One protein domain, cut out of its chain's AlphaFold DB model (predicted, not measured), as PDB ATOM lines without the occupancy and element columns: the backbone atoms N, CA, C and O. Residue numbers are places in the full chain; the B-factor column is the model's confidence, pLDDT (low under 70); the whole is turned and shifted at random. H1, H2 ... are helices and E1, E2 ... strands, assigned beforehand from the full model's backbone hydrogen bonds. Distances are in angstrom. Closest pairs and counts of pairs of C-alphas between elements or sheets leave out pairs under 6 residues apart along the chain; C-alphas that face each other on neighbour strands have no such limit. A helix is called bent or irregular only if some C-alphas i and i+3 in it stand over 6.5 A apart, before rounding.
ATOM      1  N   LEU A 156      29.846  45.421   4.617       78.94
ATOM      2  CA  LEU A 156      30.478  45.536   3.305       78.94
ATOM      3  C   LEU A 156      29.861  44.572   2.286       78.94
ATOM      4  O   LEU A 156      29.741  44.904   1.109       78.94
ATOM      5  N   LEU A 157      29.456  43.377   2.727       77.88
ATOM      6  CA  LEU A 157      28.891  42.357   1.838       77.88
ATOM      7  C   LEU A 157      27.410  42.581   1.510       77.88
ATOM      8  O   LEU A 157      26.857  41.829   0.706       77.88
ATOM      9  N   ALA A 158      26.786  43.619   2.082       71.12
ATOM     10  CA  ALA A 158      25.343  43.861   2.004       71.12
ATOM     11  C   ALA A 158      24.507  42.645   2.457       71.12
ATOM     12  O   ALA A 158      23.367  42.460   2.016       71.12
ATOM     13  N   ASP A 159      25.092  41.798   3.309       72.50
ATOM     14  CA  ASP A 159      24.382  40.704   3.945       72.50
ATOM     15  C   ASP A 159      23.505  41.233   5.085       72.50
ATOM     16  O   ASP A 159      23.700  42.333   5.600       72.50
ATOM     17  N   MET A 160      22.491  40.450   5.449       68.38
ATOM     18  CA  MET A 160      21.529  40.823   6.490       68.38
ATOM     19  C   MET A 160      22.035  40.449   7.897       68.38
ATOM     20  O   MET A 160      21.232  40.290   8.822       68.38
ATOM     21  N   SER A 161      23.350  40.226   8.045       65.25
ATOM     22  CA  SER A 161      23.978  39.839   9.309       65.25
ATOM     23  C   SER A 161      24.028  41.027  10.275       65.25
ATOM     24  O   SER A 161      24.122  42.179   9.853       65.25
ATOM     25  N   ASP A 162      23.924  40.764  11.581       61.56
ATOM     26  CA  ASP A 162      23.904  41.822  12.596       61.56
ATOM     27  C   ASP A 162      25.266  42.553  12.653       61.56
ATOM     28  O   ASP A 162      26.260  41.963  13.101       61.56
ATOM     29  N   PRO A 163      25.341  43.842  12.256       60.66
ATOM     30  CA  PRO A 163      26.594  44.591  12.227       60.66
ATOM     31  C   PRO A 163      27.201  44.797  13.619       60.66
ATOM     32  O   PRO A 163      28.415  44.963  13.729       60.66
ATOM     33  N   SER A 164      26.383  44.769  14.679       57.25
ATOM     34  CA  SER A 164      26.815  45.016  16.061       57.25
ATOM     35  C   SER A 164      27.641  43.877  16.662       57.25
ATOM     36  O   SER A 164      28.321  44.062  17.670       57.25
ATOM     37  N   THR A 165      27.625  42.708  16.019       59.12
ATOM     38  CA  THR A 165      28.392  41.528  16.440       59.12
ATOM     39  C   THR A 165      29.826  41.521  15.910       59.12
ATOM     40  O   THR A 165      30.618  40.648  16.273       59.12
ATOM     41  N   LYS A 166      30.179  42.480  15.044       68.19
ATOM     42  CA  LYS A 166      31.489  42.529  14.397       68.19
ATOM     43  C   LYS A 166      32.558  43.003  15.372       68.19
ATOM     44  O   LYS A 166      32.384  43.985  16.092       68.19
ATOM     45  N   ASP A 167      33.700  42.324  15.333       77.00
ATOM     46  CA  ASP A 167      34.914  42.788  15.994       77.00
ATOM     47  C   ASP A 167      35.224  44.240  15.553       77.00
ATOM     48  O   ASP A 167      35.270  44.507  14.345       77.00
ATOM     49  N   PRO A 168      35.424  45.192  16.487       78.38
ATOM     50  CA  PRO A 168      35.623  46.604  16.156       78.38
ATOM     51  C   PRO A 168      36.772  46.854  15.182       78.38
ATOM     52  O   PRO A 168      36.719  47.787  14.379       78.38
ATOM     53  N   ALA A 169      37.808  46.019  15.231       78.50
ATOM     54  CA  ALA A 169      38.916  46.145  14.313       78.50
ATOM     55  C   ALA A 169      38.565  45.629  12.920       78.50
ATOM     56  O   ALA A 169      38.814  46.329  11.940       78.50
ATOM     57  N   ALA A 170      37.911  44.470  12.813       80.38
ATOM     58  CA  ALA A 170      37.372  43.990  11.542       80.38
ATOM     59  C   ALA A 170      36.439  45.029  10.890       80.38
ATOM     60  O   ALA A 170      36.583  45.316   9.702       80.38
ATOM     61  N   ALA A 171      35.542  45.646  11.666       84.31
ATOM     62  CA  ALA A 171      34.659  46.722  11.211       84.31
ATOM     63  C   ALA A 171      35.438  47.932  10.662       84.31
ATOM     64  O   ALA A 171      35.156  48.436   9.569       84.31
ATOM     65  N   PHE A 172      36.474  48.361  11.382       86.44
ATOM     66  CA  PHE A 172      37.368  49.427  10.941       86.44
ATOM     67  C   PHE A 172      38.116  49.092   9.658       86.44
ATOM     68  O   PHE A 172      38.142  49.913   8.742       86.44
ATOM     69  N   PHE A 173      38.658  47.885   9.534       84.62
ATOM     70  CA  PHE A 173      39.385  47.486   8.331       84.62
ATOM     71  C   PHE A 173      38.482  47.318   7.123       84.62
ATOM     72  O   PHE A 173      38.863  47.733   6.030       84.62
ATOM     73  N   ASN A 174      37.277  46.783   7.314       87.75
ATOM     74  CA  ASN A 174      36.274  46.744   6.257       87.75
ATOM     75  C   ASN A 174      35.973  48.160   5.764       87.75
ATOM     76  O   ASN A 174      35.951  48.398   4.563       87.75
ATOM     77  N   THR A 175      35.813  49.112   6.684       90.56
ATOM     78  CA  THR A 175      35.453  50.494   6.352       90.56
ATOM     79  C   THR A 175      36.592  51.245   5.672       90.56
ATOM     80  O   THR A 175      36.414  51.768   4.574       90.56
ATOM     81  N   VAL A 176      37.776  51.275   6.287       90.50
ATOM     82  CA  VAL A 176      38.951  51.962   5.738       90.50
ATOM     83  C   VAL A 176      39.403  51.306   4.444       90.50
ATOM     84  O   VAL A 176      39.723  51.993   3.481       90.50
ATOM     85  N   GLY A 177      39.417  49.975   4.398       91.00
ATOM     86  CA  GLY A 177      39.840  49.269   3.206       91.00
ATOM     87  C   GLY A 177      38.867  49.422   2.045       91.00
ATOM     88  O   GLY A 177      39.311  49.616   0.916       91.00
ATOM     89  N   LYS A 178      37.557  49.442   2.321       93.44
ATOM     90  CA  LYS A 178      36.551  49.857   1.340       93.44
ATOM     91  C   LYS A 178      36.856  51.260   0.821       93.44
ATOM     92  O   LYS A 178      36.922  51.438  -0.385       93.44
ATOM     93  N   GLU A 179      37.083  52.227   1.708       95.06
ATOM     94  CA  GLU A 179      37.353  53.616   1.321       95.06
ATOM     95  C   GLU A 179      38.589  53.744   0.415       95.06
ATOM     96  O   GLU A 179      38.512  54.371  -0.639       95.06
ATOM     97  N   VAL A 180      39.698  53.073   0.756       94.69
ATOM     98  CA  VAL A 180      40.893  53.016  -0.107       94.69
ATOM     99  C   VAL A 180      40.532  52.481  -1.495       94.69
ATOM    100  O   VAL A 180      40.869  53.098  -2.502       94.69
ATOM    101  N   LEU A 181      39.818  51.355  -1.568       95.62
ATOM    102  CA  LEU A 181      39.462  50.730  -2.844       95.62
ATOM    103  C   LEU A 181      38.486  51.574  -3.670       95.62
ATOM    104  O   LEU A 181      38.622  51.608  -4.889       95.62
ATOM    105  N   LEU A 182      37.543  52.278  -3.037       96.75
ATOM    106  CA  LEU A 182      36.624  53.188  -3.730       96.75
ATOM    107  C   LEU A 182      37.375  54.367  -4.358       96.75
ATOM    108  O   LEU A 182      37.121  54.705  -5.512       96.75
ATOM    109  N   GLN A 183      38.365  54.930  -3.663       96.25
ATOM    110  CA  GLN A 183      39.209  55.983  -4.236       96.25
ATOM    111  C   GLN A 183      40.049  55.472  -5.417       96.25
ATOM    112  O   GLN A 183      40.213  56.170  -6.420       96.25
ATOM    113  N   ILE A 184      40.548  54.232  -5.347       96.62
ATOM    114  CA  ILE A 184      41.227  53.620  -6.496       96.62
ATOM    115  C   ILE A 184      40.240  53.373  -7.645       96.62
ATOM    116  O   ILE A 184      40.589  53.650  -8.794       96.62
ATOM    117  N   ALA A 185      39.015  52.925  -7.360       97.25
ATOM    118  CA  ALA A 185      37.967  52.735  -8.361       97.25
ATOM    119  C   ALA A 185      37.659  54.043  -9.109       97.25
ATOM    120  O   ALA A 185      37.616  54.039 -10.340       97.25
ATOM    121  N   ASP A 186      37.565  55.170  -8.396       96.56
ATOM    122  CA  ASP A 186      37.433  56.494  -9.014       96.56
ATOM    123  C   ASP A 186      38.644  56.839  -9.890       96.56
ATOM    124  O   ASP A 186      38.479  57.257 -11.037       96.56
ATOM    125  N   SER A 187      39.871  56.599  -9.405       95.62
ATOM    126  CA  SER A 187      41.099  56.872 -10.173       95.62
ATOM    127  C   SER A 187      41.197  56.064 -11.475       95.62
ATOM    128  O   SER A 187      41.850  56.488 -12.429       95.62
ATOM    129  N   LYS A 188      40.545  54.896 -11.515       96.19
ATOM    130  CA  LYS A 188      40.451  54.014 -12.685       96.19
ATOM    131  C   LYS A 188      39.166  54.215 -13.488       96.19
ATOM    132  O   LYS A 188      38.995  53.570 -14.512       96.19
ATOM    133  N   THR A 189      38.304  55.151 -13.079       94.81
ATOM    134  CA  THR A 189      37.021  55.443 -13.738       94.81
ATOM    135  C   THR A 189      36.131  54.197 -13.847       94.81
ATOM    136  O   THR A 189      35.485  53.961 -14.866       94.81
ATOM    137  N   VAL A 190      36.095  53.380 -12.793       96.62
ATOM    138  CA  VAL A 190      35.195  52.223 -12.731       96.62
ATOM    139  C   VAL A 190      33.756  52.717 -12.610       96.62
ATOM    140  O   VAL A 190      33.441  53.545 -11.756       96.62
ATOM    141  N   VAL A 191      32.869  52.201 -13.465       96.25
ATOM    142  CA  VAL A 191      31.455  52.591 -13.497       96.25
ATOM    143  C   VAL A 191      30.565  51.378 -13.252       96.25
ATOM    144  O   VAL A 191      30.654  50.362 -13.949       96.25
ATOM    145  N   VAL A 192      29.662  51.521 -12.283       96.50
ATOM    146  CA  VAL A 192      28.571  50.578 -12.016       96.50
ATOM    147  C   VAL A 192      27.269  51.209 -12.483       96.50
ATOM    148  O   VAL A 192      26.926  52.321 -12.082       96.50
ATOM    149  N   GLN A 193      26.549  50.510 -13.351       95.19
ATOM    150  CA  GLN A 193      25.279  50.972 -13.890       95.19
ATOM    151  C   GLN A 193      24.116  50.612 -12.953       95.19
ATOM    152  O   GLN A 193      24.160  49.569 -12.298       95.19
ATOM    153  N   PRO A 194      23.026  51.403 -12.928       94.94
ATOM    154  CA  PRO A 194      21.878  51.137 -12.056       94.94
ATOM    155  C   PRO A 194      21.280  49.734 -12.216       94.94
ATOM    156  O   PRO A 194      20.985  49.078 -11.222       94.94
ATOM    157  N   TYR A 195      21.181  49.235 -13.453       95.88
ATOM    158  CA  TYR A 195      20.645  47.897 -13.719       95.88
ATOM    159  C   TYR A 195      21.528  46.779 -13.141       95.88
ATOM    160  O   TYR A 195      21.023  45.715 -12.793       95.88
ATOM    161  N   GLU A 196      22.845  46.997 -13.025       96.94
ATOM    162  CA  GLU A 196      23.762  46.025 -12.416       96.94
ATOM    163  C   GLU A 196      23.510  45.931 -10.910       96.94
ATOM    164  O   GLU A 196      23.492  44.833 -10.352       96.94
ATOM    165  N   VAL A 197      23.258  47.078 -10.270       96.25
ATOM    166  CA  VAL A 197      22.888  47.158  -8.852       96.25
ATOM    167  C   VAL A 197      21.559  46.453  -8.616       96.25
ATOM    168  O   VAL A 197      21.474  45.596  -7.743       96.25
ATOM    169  N   GLU A 198      20.537  46.758  -9.418       95.56
ATOM    170  CA  GLU A 198      19.219  46.119  -9.329       95.56
ATOM    171  C   GLU A 198      19.308  44.597  -9.499       95.56
ATOM    172  O   GLU A 198      18.737  43.846  -8.705       95.56
ATOM    173  N   ALA A 199      20.085  44.131 -10.481       96.94
ATOM    174  CA  ALA A 199      20.291  42.709 -10.719       96.94
ATOM    175  C   ALA A 199      21.043  42.012  -9.572       96.94
ATOM    176  O   ALA A 199      20.753  40.855  -9.272       96.94
ATOM    177  N   GLU A 200      22.023  42.670  -8.944       95.50
ATOM    178  CA  GLU A 200      22.732  42.127  -7.775       95.50
ATOM    179  C   GLU A 200      21.841  42.104  -6.530       95.50
ATOM    180  O   GLU A 200      21.822  41.101  -5.823       95.50
ATOM    181  N   VAL A 201      21.056  43.156  -6.287       95.00
ATOM    182  CA  VAL A 201      20.077  43.200  -5.190       95.00
ATOM    183  C   VAL A 201      19.097  42.031  -5.298       95.00
ATOM    184  O   VAL A 201      18.863  41.324  -4.317       95.00
ATOM    185  N   GLU A 202      18.576  41.779  -6.499       93.75
ATOM    186  CA  GLU A 202      17.672  40.657  -6.748       93.75
ATOM    187  C   GLU A 202      18.370  39.298  -6.566       93.75
ATOM    188  O   GLU A 202      17.790  38.353  -6.022       93.75
ATOM    189  N   ARG A 203      19.657  39.203  -6.924       93.25
ATOM    190  CA  ARG A 203      20.496  38.026  -6.636       93.25
ATOM    191  C   ARG A 203      20.615  37.755  -5.146       93.25
ATOM    192  O   ARG A 203      20.475  36.614  -4.722       93.25
ATOM    193  N   ILE A 204      20.892  38.794  -4.358       91.44
ATOM    194  CA  ILE A 204      21.063  38.682  -2.908       91.44
ATOM    195  C   ILE A 204      19.747  38.228  -2.277       91.44
ATOM    196  O   ILE A 204      19.740  37.284  -1.485       91.44
ATOM    197  N   ARG A 205      18.630  38.843  -2.677       92.56
ATOM    198  CA  ARG A 205      17.292  38.474  -2.206       92.56
ATOM    199  C   ARG A 205      16.974  37.005  -2.486       92.56
ATOM    200  O   ARG A 205      16.593  36.269  -1.575       92.56
ATOM    201  N   THR A 206      17.146  36.577  -3.738       91.94
ATOM    202  CA  THR A 206      16.841  35.206  -4.175       91.94
ATOM    203  C   THR A 206      17.763  34.173  -3.532       91.94
ATOM    204  O   THR A 206      17.277  33.141  -3.074       91.94
ATOM    205  N   ALA A 207      19.060  34.465  -3.395       89.75
ATOM    206  CA  ALA A 207      20.021  33.594  -2.716       89.75
ATOM    207  C   ALA A 207      19.702  33.390  -1.224       89.75
ATOM    208  O   ALA A 207      20.005  32.336  -0.670       89.75
ATOM    209  N   GLN A 208      19.077  34.376  -0.577       87.25
ATOM    210  CA  GLN A 208      18.638  34.281   0.818       87.25
ATOM    211  C   GLN A 208      17.236  33.665   0.973       87.25
ATOM    212  O   GLN A 208      16.792  33.448   2.100       87.25
ATOM    213  N   GLY A 209      16.526  33.393  -0.128       88.31
ATOM    214  CA  GLY A 209      15.165  32.851  -0.098       88.31
ATOM    215  C   GLY A 209      14.143  33.778   0.570       88.31
ATOM    216  O   GLY A 209      13.165  33.295   1.136       88.31
ATOM    217  N   ILE A 210      14.375  35.097   0.549       88.50
ATOM    218  CA  ILE A 210      13.515  36.090   1.210       88.50
ATOM    219  C   ILE A 210      12.500  36.641   0.204       88.50
ATOM    220  O   ILE A 210      12.859  37.021  -0.913       88.50
ATOM    221  N   ASP A 211      11.233  36.716   0.600       93.06
ATOM    222  CA  ASP A 211      10.180  37.370  -0.184       93.06
ATOM    223  C   ASP A 211      10.435  38.883  -0.373       93.06
ATOM    224  O   ASP A 211      11.115  39.510   0.435       93.06
ATOM    225  N   THR A 212       9.900  39.484  -1.439       92.44
ATOM    226  CA  THR A 212      10.120  40.900  -1.786       92.44
ATOM    227  C   THR A 212       9.704  41.866  -0.676       92.44
ATOM    228  O   THR A 212      10.463  42.792  -0.370       92.44
ATOM    229  N   ASP A 213       8.549  41.652  -0.042       93.19
ATOM    230  CA  ASP A 213       8.036  42.577   0.976       93.19
ATOM    231  C   ASP A 213       8.846  42.470   2.271       93.19
ATOM    232  O   ASP A 213       9.235  43.475   2.876       93.19
ATOM    233  N   GLU A 214       9.177  41.240   2.665       92.31
ATOM    234  CA  GLU A 214      10.042  40.974   3.814       92.31
ATOM    235  C   GLU A 214      11.461  41.514   3.578       92.31
ATOM    236  O   GLU A 214      12.069  42.099   4.476       92.31
ATOM    237  N   PHE A 215      11.983  41.389   2.359       92.75
ATOM    238  CA  PHE A 215      13.289  41.924   1.994       92.75
ATOM    239  C   PHE A 215      13.314  43.454   2.065       92.75
ATOM    240  O   PHE A 215      14.218  44.027   2.676       92.75
ATOM    241  N   ALA A 216      12.289  44.126   1.531       91.69
ATOM    242  CA  ALA A 216      12.150  45.578   1.628       91.69
ATOM    243  C   ALA A 216      12.056  46.051   3.090       91.69
ATOM    244  O   ALA A 216      12.690  47.041   3.473       91.69
ATOM    245  N   LYS A 217      11.323  45.312   3.932       91.69
ATOM    246  CA  LYS A 217      11.218  45.586   5.369       91.69
ATOM    247  C   LYS A 217      12.571  45.457   6.071       91.69
ATOM    248  O   LYS A 217      12.947  46.367   6.811       91.69
ATOM    249  N   ARG A 218      13.331  44.389   5.804       89.69
ATOM    250  CA  ARG A 218      14.684  44.197   6.362       89.69
ATOM    251  C   ARG A 218      15.647  45.287   5.922       89.69
ATOM    252  O   ARG A 218      16.362  45.826   6.763       89.69
ATOM    253  N   ILE A 219      15.605  45.671   4.643       90.69
ATOM    254  CA  ILE A 219      16.391  46.795   4.126       90.69
ATOM    255  C   ILE A 219      16.107  48.062   4.935       90.69
ATOM    256  O   ILE A 219      17.032  48.698   5.438       90.69
ATOM    257  N   SER A 220      14.830  48.413   5.100       88.94
ATOM    258  CA  SER A 220      14.453  49.607   5.854       88.94
ATOM    259  C   SER A 220      14.881  49.528   7.321       88.94
ATOM    260  O   SER A 220      15.298  50.541   7.875       88.94
ATOM    261  N   GLN A 221      14.792  48.352   7.947       87.56
ATOM    262  CA  GLN A 221      15.138  48.158   9.358       87.56
ATOM    263  C   GLN A 221      16.649  48.198   9.617       87.56
ATOM    264  O   GLN A 221      17.075  48.803  10.597       87.56
ATOM    265  N   GLN A 222      17.454  47.569   8.760       83.56
ATOM    266  CA  GLN A 222      18.898  47.422   8.978       83.56
ATOM    267  C   GLN A 222      19.719  48.542   8.330       83.56
ATOM    268  O   GLN A 222      20.694  49.015   8.906       83.56
ATOM    269  N   PHE A 223      19.320  48.997   7.142       85.56
ATOM    270  CA  PHE A 223      20.078  49.972   6.351       85.56
ATOM    271  C   PHE A 223      19.416  51.352   6.321       85.56
ATOM    272  O   PHE A 223      20.010  52.317   5.842       85.56
ATOM    273  N   GLY A 224      18.198  51.470   6.853       87.31
ATOM    274  CA  GLY A 224      17.447  52.717   6.977       87.31
ATOM    275  C   GLY A 224      16.641  53.084   5.731       87.31
ATOM    276  O   GLY A 224      15.527  53.584   5.864       87.31
ATOM    277  N   SER A 225      17.160  52.835   4.525       89.75
ATOM    278  CA  SER A 225      16.415  53.068   3.283       89.75
ATOM    279  C   SER A 225      16.878  52.173   2.134       89.75
ATOM    280  O   SER A 225      17.979  51.612   2.158       89.75
ATOM    281  N   LYS A 226      16.034  52.068   1.101       91.38
ATOM    282  CA  LYS A 226      16.351  51.344  -0.135       91.38
ATOM    283  C   LYS A 226      17.556  51.955  -0.844       91.38
ATOM    284  O   LYS A 226      18.437  51.227  -1.286       91.38
ATOM    285  N   GLU A 227      17.622  53.278  -0.900       90.25
ATOM    286  CA  GLU A 227      18.694  54.032  -1.555       90.25
ATOM    287  C   GLU A 227      20.038  53.751  -0.884       90.25
ATOM    288  O   GLU A 227      21.016  53.461  -1.568       90.25
ATOM    289  N   LYS A 228      20.073  53.744   0.457       89.25
ATOM    290  CA  LYS A 228      21.293  53.426   1.207       89.25
ATOM    291  C   LYS A 228      21.747  51.985   0.972       89.25
ATOM    292  O   LYS A 228      22.940  51.746   0.810       89.25
ATOM    293  N   TYR A 229      20.819  51.032   0.904       92.44
ATOM    294  CA  TYR A 229      21.159  49.647   0.570       92.44
ATOM    295  C   TYR A 229      21.706  49.512  -0.858       92.44
ATOM    296  O   TYR A 229      22.742  48.886  -1.068       92.44
ATOM    297  N   PHE A 230      21.061  50.158  -1.831       93.81
ATOM    298  CA  PHE A 230      21.500  50.153  -3.229       93.81
ATOM    299  C   PHE A 230      22.893  50.771  -3.380       93.81
ATOM    300  O   PHE A 230      23.720  50.226  -4.103       93.81
ATOM    301  N   GLN A 231      23.186  51.848  -2.649       91.94
ATOM    302  CA  GLN A 231      24.515  52.456  -2.613       91.94
ATOM    303  C   GLN A 231      25.582  51.492  -2.073       91.94
ATOM    304  O   GLN A 231      26.668  51.397  -2.641       91.94
ATOM    305  N   ILE A 232      25.289  50.741  -1.007       92.12
ATOM    306  CA  ILE A 232      26.223  49.739  -0.461       92.12
ATOM    307  C   ILE A 232      26.497  48.644  -1.499       92.12
ATOM    308  O   ILE A 232      27.652  48.271  -1.717       92.12
ATOM    309  N   VAL A 233      25.455  48.164  -2.184       94.62
ATOM    310  CA  VAL A 233      25.600  47.171  -3.258       94.62
ATOM    311  C   VAL A 233      26.396  47.741  -4.436       94.62
ATOM    312  O   VAL A 233      27.278  47.059  -4.956       94.62
ATOM    313  N   ALA A 234      26.162  48.998  -4.821       95.38
ATOM    314  CA  ALA A 234      26.915  49.675  -5.876       95.38
ATOM    315  C   ALA A 234      28.408  49.803  -5.532       95.38
ATOM    316  O   ALA A 234      29.253  49.446  -6.351       95.38
ATOM    317  N   GLN A 235      28.741  50.223  -4.305       95.25
ATOM    318  CA  GLN A 235      30.122  50.283  -3.804       95.25
ATOM    319  C   GLN A 235      30.798  48.907  -3.876       95.25
ATOM    320  O   GLN A 235      31.917  48.777  -4.378       95.25
ATOM    321  N   ARG A 236      30.097  47.861  -3.419       95.25
ATOM    322  CA  ARG A 236      30.576  46.475  -3.465       95.25
ATOM    323  C   ARG A 236      30.852  46.019  -4.902       95.25
ATOM    324  O   ARG A 236      31.922  45.478  -5.171       95.25
ATOM    325  N   LEU A 237      29.915  46.251  -5.822       95.62
ATOM    326  CA  LEU A 237      30.077  45.929  -7.243       95.62
ATOM    327  C   LEU A 237      31.231  46.707  -7.881       95.62
ATOM    328  O   LEU A 237      31.988  46.128  -8.652       95.62
ATOM    329  N   GLY A 238      31.399  47.983  -7.529       96.38
ATOM    330  CA  GLY A 238      32.484  48.823  -8.035       96.38
ATOM    331  C   GLY A 238      33.855  48.284  -7.641       96.38
ATOM    332  O   GLY A 238      34.749  48.202  -8.477       96.38
ATOM    333  N   ILE A 239      34.002  47.821  -6.397       96.12
ATOM    334  CA  ILE A 239      35.234  47.172  -5.932       96.12
ATOM    335  C   ILE A 239      35.486  45.856  -6.681       96.12
ATOM    336  O   ILE A 239      36.618  45.603  -7.090       96.12
ATOM    337  N   ARG A 240      34.453  45.032  -6.906       95.06
ATOM    338  CA  ARG A 240      34.605  43.782  -7.675       95.06
ATOM    339  C   ARG A 240      35.039  44.057  -9.110       95.06
ATOM    340  O   ARG A 240      36.042  43.507  -9.548       95.06
ATOM    341  N   LYS A 241      34.356  44.977  -9.797       96.06
ATOM    342  CA  LYS A 241      34.726  45.418 -11.149       96.06
ATOM    343  C   LYS A 241      36.146  45.962 -11.214       96.06
ATOM    344  O   LYS A 241      36.881  45.608 -12.127       96.06
ATOM    345  N   LEU A 242      36.556  46.777 -10.239       96.75
ATOM    346  CA  LEU A 242      37.929  47.271 -10.157       96.75
ATOM    347  C   LEU A 242      38.932  46.111 -10.187       96.75
ATOM    348  O   LEU A 242      39.866  46.139 -10.985       96.75
ATOM    349  N   VAL A 243      38.726  45.095  -9.347       95.62
ATOM    350  CA  VAL A 243      39.603  43.918  -9.288       95.62
ATOM    351  C   VAL A 243      39.551  43.131 -10.600       95.62
ATOM    352  O   VAL A 243      40.597  42.867 -11.198       95.62
ATOM    353  N   ASP A 244      38.355  42.805 -11.084       94.62
ATOM    354  CA  ASP A 244      38.159  41.988 -12.285       94.62
ATOM    355  C   ASP A 244      38.766  42.632 -13.539       94.62
ATOM    356  O   ASP A 244      39.447  41.965 -14.320       94.62
ATOM    357  N   GLU A 245      38.568  43.937 -13.721       95.19
ATOM    358  CA  GLU A 245      38.986  44.662 -14.922       95.19
ATOM    359  C   GLU A 245      40.462  45.080 -14.879       95.19
ATOM    360  O   GLU A 245      41.132  45.061 -15.912       95.19
ATOM    361  N   HIS A 246      40.989  45.445 -13.703       95.56
ATOM    362  CA  HIS A 246      42.304  46.095 -13.591       95.56
ATOM    363  C   HIS A 246      43.380  45.250 -12.908       95.56
ATOM    364  O   HIS A 246      44.551  45.629 -12.948       95.56
ATOM    365  N   VAL A 247      43.014  44.132 -12.274       94.56
ATOM    366  CA  VAL A 247      43.955  43.320 -11.486       94.56
ATOM    367  C   VAL A 247      44.068  41.909 -12.036       94.56
ATOM    368  O   VAL A 247      45.178  41.425 -12.251       94.56
ATOM    369  N   VAL A 248      42.934  41.252 -12.280       95.56
ATOM    370  CA  VAL A 248      42.898  39.824 -12.638       95.56
ATOM    371  C   VAL A 248      42.341  39.546 -14.035       95.56
ATOM    372  O   VAL A 248      42.013  38.403 -14.364       95.56
ATOM    373  N   SER A 249      42.262  40.576 -14.877       94.50
ATOM    374  CA  SER A 249      41.784  40.454 -16.252       94.50
ATOM    375  C   SER A 249      42.590  39.411 -17.034       94.50
ATOM    376  O   SER A 249      43.822  39.411 -17.033       94.50
ATOM    377  N   GLY A 250      41.884  38.478 -17.677       93.81
ATOM    378  CA  GLY A 250      42.481  37.380 -18.445       93.81
ATOM    379  C   GLY A 250      42.974  36.180 -17.623       93.81
ATOM    380  O   GLY A 250      43.342  35.165 -18.215       93.81
ATOM    381  N   ILE A 251      42.942  36.232 -16.289       94.31
ATOM    382  CA  ILE A 251      43.284  35.089 -15.428       94.31
ATOM    383  C   ILE A 251      42.049  34.191 -15.284       94.31
ATOM    384  O   ILE A 251      40.963  34.675 -14.978       94.31
ATOM    385  N   GLN A 252      42.195  32.881 -15.499       92.44
ATOM    386  CA  GLN A 252      41.101  31.908 -15.329       92.44
ATOM    387  C   GLN A 252      41.181  31.170 -13.990       92.44
ATOM    388  O   GLN A 252      40.159  30.949 -13.345       92.44
ATOM    389  N   ASP A 253      42.394  30.816 -13.564       94.81
ATOM    390  CA  ASP A 253      42.624  30.061 -12.336       94.81
ATOM    391  C   ASP A 253      42.257  30.875 -11.088       94.81
ATOM    392  O   ASP A 253      42.742  31.990 -10.887       94.81
ATOM    393  N   SER A 254      41.392  30.316 -10.241       91.38
ATOM    394  CA  SER A 254      40.852  31.015  -9.072       91.38
ATOM    395  C   SER A 254      41.896  31.249  -7.979       91.38
ATOM    396  O   SER A 254      41.850  32.281  -7.308       91.38
ATOM    397  N   GLN A 255      42.862  30.340  -7.812       92.62
ATOM    398  CA  GLN A 255      43.933  30.505  -6.829       92.62
ATOM    399  C   GLN A 255      44.901  31.611  -7.256       92.62
ATOM    400  O   GLN A 255      45.305  32.436  -6.434       92.62
ATOM    401  N   GLU A 256      45.223  31.681  -8.546       94.31
ATOM    402  CA  GLU A 256      46.059  32.736  -9.107       94.31
ATOM    403  C   GLU A 256      45.356  34.096  -9.059       94.31
ATOM    404  O   GLU A 256      45.997  35.080  -8.682       94.31
ATOM    405  N   LYS A 257      44.042  34.162  -9.336       94.25
ATOM    406  CA  LYS A 257      43.248  35.385  -9.114       94.25
ATOM    407  C   LYS A 257      43.378  35.862  -7.674       94.25
ATOM    408  O   LYS A 257      43.778  36.999  -7.445       94.25
ATOM    409  N   ALA A 258      43.111  34.980  -6.711       91.38
ATOM    410  CA  ALA A 258      43.209  35.297  -5.291       91.38
ATOM    411  C   ALA A 258      44.601  35.837  -4.930       91.38
ATOM    412  O   ALA A 258      44.728  36.887  -4.299       91.38
ATOM    413  N   ARG A 259      45.659  35.153  -5.376       92.06
ATOM    414  CA  ARG A 259      47.045  35.546  -5.109       92.06
ATOM    415  C   ARG A 259      47.374  36.918  -5.703       92.06
ATOM    416  O   ARG A 259      47.934  37.756  -4.996       92.06
ATOM    417  N   LYS A 260      47.015  37.159  -6.968       94.06
ATOM    418  CA  LYS A 260      47.241  38.435  -7.666       94.06
ATOM    419  C   LYS A 260      46.457  39.582  -7.049       94.06
ATOM    420  O   LYS A 260      47.029  40.655  -6.859       94.06
ATOM    421  N   THR A 261      45.204  39.347  -6.668       93.38
ATOM    422  CA  THR A 261      44.416  40.337  -5.936       93.38
ATOM    423  C   THR A 261      45.105  40.698  -4.630       93.38
ATOM    424  O   THR A 261      45.336  41.876  -4.383       93.38
ATOM    425  N   MET A 262      45.521  39.721  -3.820       89.31
ATOM    426  CA  MET A 262      46.172  40.024  -2.542       89.31
ATOM    427  C   MET A 262      47.530  40.727  -2.699       89.31
ATOM    428  O   MET A 262      47.854  41.603  -1.897       89.31
ATOM    429  N   GLU A 263      48.300  40.386  -3.736       90.44
ATOM    430  CA  GLU A 263      49.548  41.073  -4.097       90.44
ATOM    431  C   GLU A 263      49.282  42.552  -4.423       90.44
ATOM    432  O   GLU A 263      49.890  43.441  -3.825       90.44
ATOM    433  N   TRP A 264      48.311  42.823  -5.301       92.62
ATOM    434  CA  TRP A 264      47.904  44.179  -5.674       92.62
ATOM    435  C   TRP A 264      47.345  44.966  -4.487       92.62
ATOM    436  O   TRP A 264      47.733  46.113  -4.265       92.62
ATOM    437  N   VAL A 265      46.500  44.343  -3.669       89.00
ATOM    438  CA  VAL A 265      45.959  44.959  -2.459       89.00
ATOM    439  C   VAL A 265      47.106  45.393  -1.529       89.00
ATOM    440  O   VAL A 265      47.102  46.507  -1.013       89.00
ATOM    441  N   GLY A 266      48.147  44.572  -1.363       85.69
ATOM    442  CA  GLY A 266      49.346  44.963  -0.612       85.69
ATOM    443  C   GLY A 266      50.002  46.254  -1.119       85.69
ATOM    444  O   GLY A 266      50.494  47.045  -0.312       85.69
ATOM    445  N   THR A 267      49.973  46.500  -2.433       88.62
ATOM    446  CA  THR A 267      50.526  47.727  -3.032       88.62
ATOM    447  C   THR A 267      49.660  48.953  -2.758       88.62
ATOM    448  O   THR A 267      50.168  49.944  -2.240       88.62
ATOM    449  N   VAL A 268      48.346  48.878  -2.999       88.69
ATOM    450  CA  VAL A 268      47.468  50.054  -2.859       88.69
ATOM    451  C   VAL A 268      47.341  50.505  -1.405       88.69
ATOM    452  O   VAL A 268      47.291  51.698  -1.122       88.69
ATOM    453  N   PHE A 269      47.369  49.566  -0.457       85.06
ATOM    454  CA  PHE A 269      47.297  49.883   0.970       85.06
ATOM    455  C   PHE A 269      48.589  50.471   1.533       85.06
ATOM    456  O   PHE A 269      48.538  51.231   2.501       85.06
ATOM    457  N   LYS A 270      49.740  50.151   0.930       84.31
ATOM    458  CA  LYS A 270      51.029  50.751   1.293       84.31
ATOM    459  C   LYS A 270      51.089  52.236   0.925       84.31
ATOM    460  O   LYS A 270      51.737  53.003   1.644       84.31
ATOM    461  N   ASP A 271      50.421  52.613  -0.159       87.06
ATOM    462  CA  ASP A 271      50.409  53.980  -0.688       87.06
ATOM    463  C   ASP A 271      49.317  54.857  -0.054       87.06
ATOM    464  O   ASP A 271      49.396  56.082  -0.126       87.06
ATOM    465  N   ALA A 272      48.329  54.253   0.614       89.69
ATOM    466  CA  ALA A 272      47.257  54.974   1.294       89.69
ATOM    467  C   ALA A 272      47.747  55.717   2.557       89.69
ATOM    468  O   ALA A 272      48.362  55.126   3.451       89.69
ATOM    469  N   ASP A 273      47.407  57.007   2.670       90.69
ATOM    470  CA  ASP A 273      47.589  57.812   3.884       90.69
ATOM    471  C   ASP A 273      46.392  57.610   4.820       90.69
ATOM    472  O   ASP A 273      45.358  58.271   4.689       90.69
ATOM    473  N   VAL A 274      46.526  56.666   5.755       89.25
ATOM    474  CA  VAL A 274      45.507  56.382   6.771       89.25
ATOM    475  C   VAL A 274      45.957  56.899   8.130       89.25
ATOM    476  O   VAL A 274      46.994  56.497   8.661       89.25
ATOM    477  N   LYS A 275      45.127  57.753   8.732       89.19
ATOM    478  CA  LYS A 275      45.356  58.326  10.064       89.19
ATOM    479  C   LYS A 275      44.191  57.982  10.973       89.19
ATOM    480  O   LYS A 275      43.070  58.379  10.687       89.19
ATOM    481  N   ILE A 276      44.453  57.285  12.079       88.25
ATOM    482  CA  ILE A 276      43.464  57.114  13.152       88.25
ATOM    483  C   ILE A 276      43.439  58.407  13.967       88.25
ATOM    484  O   ILE A 276      44.466  58.812  14.517       88.25
ATOM    485  N   LEU A 277      42.280  59.057  13.996       89.00
ATOM    486  CA  LEU A 277      42.076  60.392  14.560       89.00
ATOM    487  C   LEU A 277      41.418  60.340  15.940       89.00
ATOM    488  O   LEU A 277      41.696  61.206  16.764       89.00
ATOM    489  N   ASP A 278      40.608  59.314  16.216       86.88
ATOM    490  CA  ASP A 278      40.023  59.108  17.542       86.88
ATOM    491  C   ASP A 278      41.057  58.476  18.503       86.88
ATOM    492  O   ASP A 278      41.511  57.352  18.254       86.88
ATOM    493  N   PRO A 279      41.458  59.160  19.597       85.31
ATOM    494  CA  PRO A 279      42.497  58.657  20.498       85.31
ATOM    495  C   PRO A 279      42.103  57.358  21.209       85.31
ATOM    496  O   PRO A 279      42.916  56.444  21.322       85.31
ATOM    497  N   THR A 280      40.841  57.249  21.632       85.44
ATOM    498  CA  THR A 280      40.321  56.069  22.339       85.44
ATOM    499  C   THR A 280      40.333  54.847  21.426       85.44
ATOM    500  O   THR A 280      40.707  53.742  21.818       85.44
ATOM    501  N   PHE A 281      39.924  55.038  20.176       83.81
ATOM    502  CA  PHE A 281      39.931  54.016  19.149       83.81
ATOM    503  C   PHE A 281      41.363  53.615  18.802       83.81
ATOM    504  O   PHE A 281      41.657  52.426  18.706       83.81
ATOM    505  N   LYS A 282      42.277  54.585  18.700       84.31
ATOM    506  CA  LYS A 282      43.701  54.328  18.474       84.31
ATOM    507  C   LYS A 282      44.301  53.429  19.553       84.31
ATOM    508  O   LYS A 282      44.985  52.467  19.213       84.31
ATOM    509  N   GLU A 283      44.007  53.681  20.828       83.25
ATOM    510  CA  GLU A 283      44.453  52.822  21.935       83.25
ATOM    511  C   GLU A 283      43.909  51.392  21.819       83.25
ATOM    512  O   GLU A 283      44.670  50.435  21.970       83.25
ATOM    513  N   LYS A 284      42.624  51.230  21.474       82.06
ATOM    514  CA  LYS A 284      42.026  49.903  21.234       82.06
ATOM    515  C   LYS A 284      42.718  49.167  20.088       82.06
ATOM    516  O   LYS A 284      43.062  47.998  20.232       82.06
ATOM    517  N   MET A 285      42.975  49.853  18.975       79.12
ATOM    518  CA  MET A 285      43.686  49.268  17.835       79.12
ATOM    519  C   MET A 285      45.119  48.879  18.204       79.12
ATOM    520  O   MET A 285      45.570  47.794  17.843       79.12
ATOM    521  N   HIS A 286      45.815  49.718  18.975       79.06
ATOM    522  CA  HIS A 286      47.158  49.404  19.455       79.06
ATOM    523  C   HIS A 286      47.177  48.183  20.381       79.06
ATOM    524  O   HIS A 286      48.097  47.371  20.307       79.06
ATOM    525  N   ALA A 287      46.164  48.021  21.235       76.69
ATOM    526  CA  ALA A 287      46.041  46.843  22.088       76.69
ATOM    527  C   ALA A 287      45.808  45.561  21.268       76.69
ATOM    528  O   ALA A 287      46.392  44.524  21.578       76.69
ATOM    529  N   SER A 288      45.000  45.635  20.205       71.94
ATOM    530  CA  SER A 288      44.660  44.474  19.372       71.94
ATOM    531  C   SER A 288      45.746  44.083  18.361       71.94
ATOM    532  O   SER A 288      45.888  42.899  18.062       71.94
ATOM    533  N   PHE A 289      46.517  45.040  17.828       70.62
ATOM    534  CA  PHE A 289      47.470  44.778  16.734       70.62
ATOM    535  C   PHE A 289      48.907  45.231  17.005       70.62
ATOM    536  O   PHE A 289      49.769  44.996  16.157       70.62
ATOM    537  N   GLY A 290      49.194  45.806  18.174       67.19
ATOM    538  CA  GLY A 290      50.511  46.320  18.555       67.19
ATOM    539  C   GLY A 290      50.691  47.817  18.282       67.19
ATOM    540  O   GLY A 290      49.822  48.484  17.726       67.19
ATOM    541  N   GLN A 291      51.830  48.367  18.702       61.53
ATOM    542  CA  GLN A 291      52.168  49.772  18.473       61.53
ATOM    543  C   GLN A 291      52.921  49.923  17.159       61.53
ATOM    544  O   GLN A 291      54.142  49.914  17.171       61.53
ATOM    545  N   ASP A 292      52.229  50.070  16.037       55.94
ATOM    546  CA  ASP A 292      52.905  50.403  14.790       55.94
ATOM    547  C   ASP A 292      51.989  51.214  13.850       55.94
ATOM    548  O   ASP A 292      50.778  51.308  14.040       55.94
ATOM    549  N   GLU A 293      52.577  51.858  12.841       65.81
ATOM    550  CA  GLU A 293      51.860  52.634  11.823       65.81
ATOM    551  C   GLU A 293      50.942  51.747  10.961       65.81
ATOM    552  O   GLU A 293      51.220  50.572  10.765       65.81
ATOM    553  N   TRP A 294      49.894  52.312  10.346       71.69
ATOM    554  CA  TRP A 294      48.944  51.617   9.449       71.69
ATOM    555  C   TRP A 294      49.556  50.521   8.546       71.69
ATOM    556  O   TRP A 294      48.983  49.445   8.362       71.69
ATOM    557  N   LYS A 295      50.757  50.782   8.019       70.69
ATOM    558  CA  LYS A 295      51.500  49.917   7.094       70.69
ATOM    559  C   LYS A 295      51.911  48.563   7.682       70.69
ATOM    560  O   LYS A 295      52.083  47.609   6.928       70.69
ATOM    561  N   THR A 296      52.075  48.453   8.994       69.81
ATOM    562  CA  THR A 296      52.468  47.202   9.668       69.81
ATOM    563  C   THR A 296      51.261  46.375  10.115       69.81
ATOM    564  O   THR A 296      51.377  45.157  10.261       69.81
ATOM    565  N   PHE A 297      50.099  47.008  10.312       70.50
ATOM    566  CA  PHE A 297      48.859  46.312  10.640       70.50
ATOM    567  C   PHE A 297      48.345  45.517   9.439       70.50
ATOM    568  O   PHE A 297      47.883  44.382   9.585       70.50
ATOM    569  N   TRP A 298      48.504  46.082   8.239       71.38
ATOM    570  CA  TRP A 298      47.946  45.556   6.997       71.38
ATOM    571  C   TRP A 298      48.200  44.051   6.737       71.38
ATOM    572  O   TRP A 298      47.231  43.323   6.495       71.38
ATOM    573  N   PRO A 299      49.431  43.509   6.858       71.06
ATOM    574  CA  PRO A 299      49.676  42.078   6.643       71.06
ATOM    575  C   PRO A 299      48.914  41.162   7.613       71.06
ATOM    576  O   PRO A 299      48.406  40.119   7.202       71.06
ATOM    577  N   ARG A 300      48.783  41.559   8.888       70.44
ATOM    578  CA  ARG A 300      48.035  40.798   9.913       70.44
ATOM    579  C   ARG A 300      46.527  40.832   9.649       70.44
ATOM    580  O   ARG A 300      45.799  39.899   9.985       70.44
ATOM    581  N   MET A 301      46.052  41.884   8.996       67.88
ATOM    582  CA  MET A 301      44.635  42.095   8.702       67.88
ATOM    583  C   MET A 301      44.162  41.301   7.493       67.88
ATOM    584  O   MET A 301      43.093  40.705   7.542       67.88
ATOM    585  N   ILE A 302      44.983  41.209   6.445       67.06
ATOM    586  CA  ILE A 302      44.723  40.304   5.315       67.06
ATOM    587  C   ILE A 302      44.621  38.845   5.784       67.06
ATOM    588  O   ILE A 302      43.877  38.042   5.208       67.06
ATOM    589  N   SER A 303      45.383  38.457   6.812       64.50
ATOM    590  CA  SER A 303      45.274  37.100   7.347       64.50
ATOM    591  C   SER A 303      43.956  36.850   8.085       64.50
ATOM    592  O   SER A 303      43.499  35.708   8.095       64.50
ATOM    593  N   ALA A 304      43.303  37.888   8.617       68.00
ATOM    594  CA  ALA A 304      42.003  37.761   9.264       68.00
ATOM    595  C   ALA A 304      40.890  37.448   8.246       68.00
ATOM    596  O   ALA A 304      40.933  37.865   7.086       68.00
ATOM    597  N   ASN A 305      39.880  36.690   8.675       69.75
ATOM    598  CA  ASN A 305      38.699  36.405   7.863       69.75
ATOM    599  C   ASN A 305      37.735  37.600   7.924       69.75
ATOM    600  O   ASN A 305      36.832  37.634   8.756       69.75
ATOM    601  N   THR A 306      37.988  38.613   7.096       76.81
ATOM    602  CA  THR A 306      37.183  39.839   7.026       76.81
ATOM    603  C   THR A 306      36.239  39.823   5.829       76.81
ATOM    604  O   THR A 306      36.484  39.157   4.822       76.81
ATOM    605  N   GLU A 307      35.168  40.615   5.904       84.25
ATOM    606  CA  GLU A 307      34.278  40.854   4.762       84.25
ATOM    607  C   GLU A 307      35.037  41.403   3.562       84.25
ATOM    608  O   GLU A 307      34.758  41.024   2.430       84.25
ATOM    609  N   LEU A 308      36.024  42.265   3.814       84.44
ATOM    610  CA  LEU A 308      36.868  42.828   2.771       84.44
ATOM    611  C   LEU A 308      37.656  41.748   2.036       84.44
ATOM    612  O   LEU A 308      37.678  41.730   0.810       84.44
ATOM    613  N   LYS A 309      38.267  40.814   2.769       84.19
ATOM    614  CA  LYS A 309      38.970  39.684   2.160       84.19
ATOM    615  C   LYS A 309      38.021  38.817   1.338       84.19
ATOM    616  O   LYS A 309      38.356  38.459   0.215       84.19
ATOM    617  N   ASN A 310      36.839  38.520   1.878       85.69
ATOM    618  CA  ASN A 310      35.831  37.738   1.166       85.69
ATOM    619  C   ASN A 310      35.371  38.454  -0.107       85.69
ATOM    620  O   ASN A 310      35.279  37.822  -1.147       85.69
ATOM    621  N   LEU A 311      35.185  39.775  -0.065       86.06
ATOM    622  CA  LEU A 311      34.844  40.575  -1.240       86.06
ATOM    623  C   LEU A 311      35.921  40.529  -2.335       86.06
ATOM    624  O   LEU A 311      35.595  40.591  -3.514       86.06
ATOM    625  N   LEU A 312      37.194  40.474  -1.943       86.00
ATOM    626  CA  LEU A 312      38.332  40.537  -2.861       86.00
ATOM    627  C   LEU A 312      38.700  39.175  -3.469       86.00
ATOM    628  O   LEU A 312      39.336  39.129  -4.520       86.00
ATOM    629  N   VAL A 313      38.365  38.079  -2.788       80.31
ATOM    630  CA  VAL A 313      38.861  36.733  -3.118       80.31
ATOM    631  C   VAL A 313      37.749  35.773  -3.576       80.31
ATOM    632  O   VAL A 313      38.069  34.732  -4.148       80.31
ATOM    633  N   GLN A 314      36.469  36.103  -3.357       65.94
ATOM    634  CA  GLN A 314      35.310  35.323  -3.832       65.94
ATOM    635  C   GLN A 314      34.765  35.828  -5.172       65.94
ATOM    636  O   GLN A 314      34.450  34.966  -6.022       65.94
TER     637      GLN A 314
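Overview. This is residues 156 to 314 of the 314 residues of the protein "Copper chaperone" of Desulfomonile tiedjei (strain ATCC 49306 / DSM 6799 / DCB-1) (UniProt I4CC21). Three long crossed helices, H1, H4 and H5, meet at the short last helix H8, which packs on each of them, and H4 reaches out of this core to H2 and H3 at one end. At the other end H7 folds back along H5, and the short strand E1 leads on from H5 to H6. The printed part has 159 residues, with eight named helices and one named strand in the order H1 to H5, E1, H6 to H8, and the class is mostly helix. It is compact, with a radius of gyration of the C-alphas of 16.7 A and spans of 48 by 41 by 26 A.

Arrangement. Begin at H4, residues 226 to 246, the hub, which touches four helices. Its residues 235 to 242 alone touch residues 178 to 185 of H1, residues 168 to 187, at a steep tilt of 65 degrees; look at Ala 185 and Leu 242, the closest C-alphas, 5.8 A apart. H8, residues 307 to 313, touches residues 236 to 243 of H4 alone, closest at the C-alphas of Arg 240 and Leu 312, 6.9 A. H8 also touches H1, with the C-alphas of Asn 174 and Leu 308 closest at 5.3 A. It touches H5, residues 254 to 271, where the closest C-alphas, of Ala 258 and Val 313, are 5.1 A apart. Toward the other end of H4, H2, residues 194 to 207, touches it about perpendicular at 78 degrees, Val 197 to Ala 234 being the closest C-alphas at 5.6 A. H3, residues 212 to 223, touches H4 only at the corner, closest at the C-alphas of Phe 223 and Tyr 229, 5.9 A. H7, residues 294 to 303, touches H5 at a shallow tilt of 16 degrees, opposite ways, with the C-alphas of Lys 270 and Lys 295 closest at 5.9 A. H6, residues 279 to 289, is close to but not clearly touching H1, at the C-alphas of Ala 169 and Met 285, 6.7 A. Every O i to N i+4 pair is within hydrogen-bond range in H1 to H6 and H8, and 4 of 6 in H7.

Along the chain. Find C-alpha 168 at (35.623, 46.604, 16.156); H1 runs 28.8 A from there. H4 runs 29.7 A to C-alpha 246 at (42.304, 46.095, -13.591), and H5 runs 26.2 A. E1, residues 274 to 276, pairs with no named strand. H7 is irregular, but only just: C-alphas 296 and 299 are 6.6 A apart. H8 ends at C-alpha 313, (38.861, 36.733, -3.118).

Size, cuts and confidence. The C-alphas farthest apart, of Asp 213 and Gln 291, are 48.0 A apart. The printed part has no cut, and no link is long. Look for pLDDT under 70 in 18 residues, among them 160 to 166 and 301 to 305.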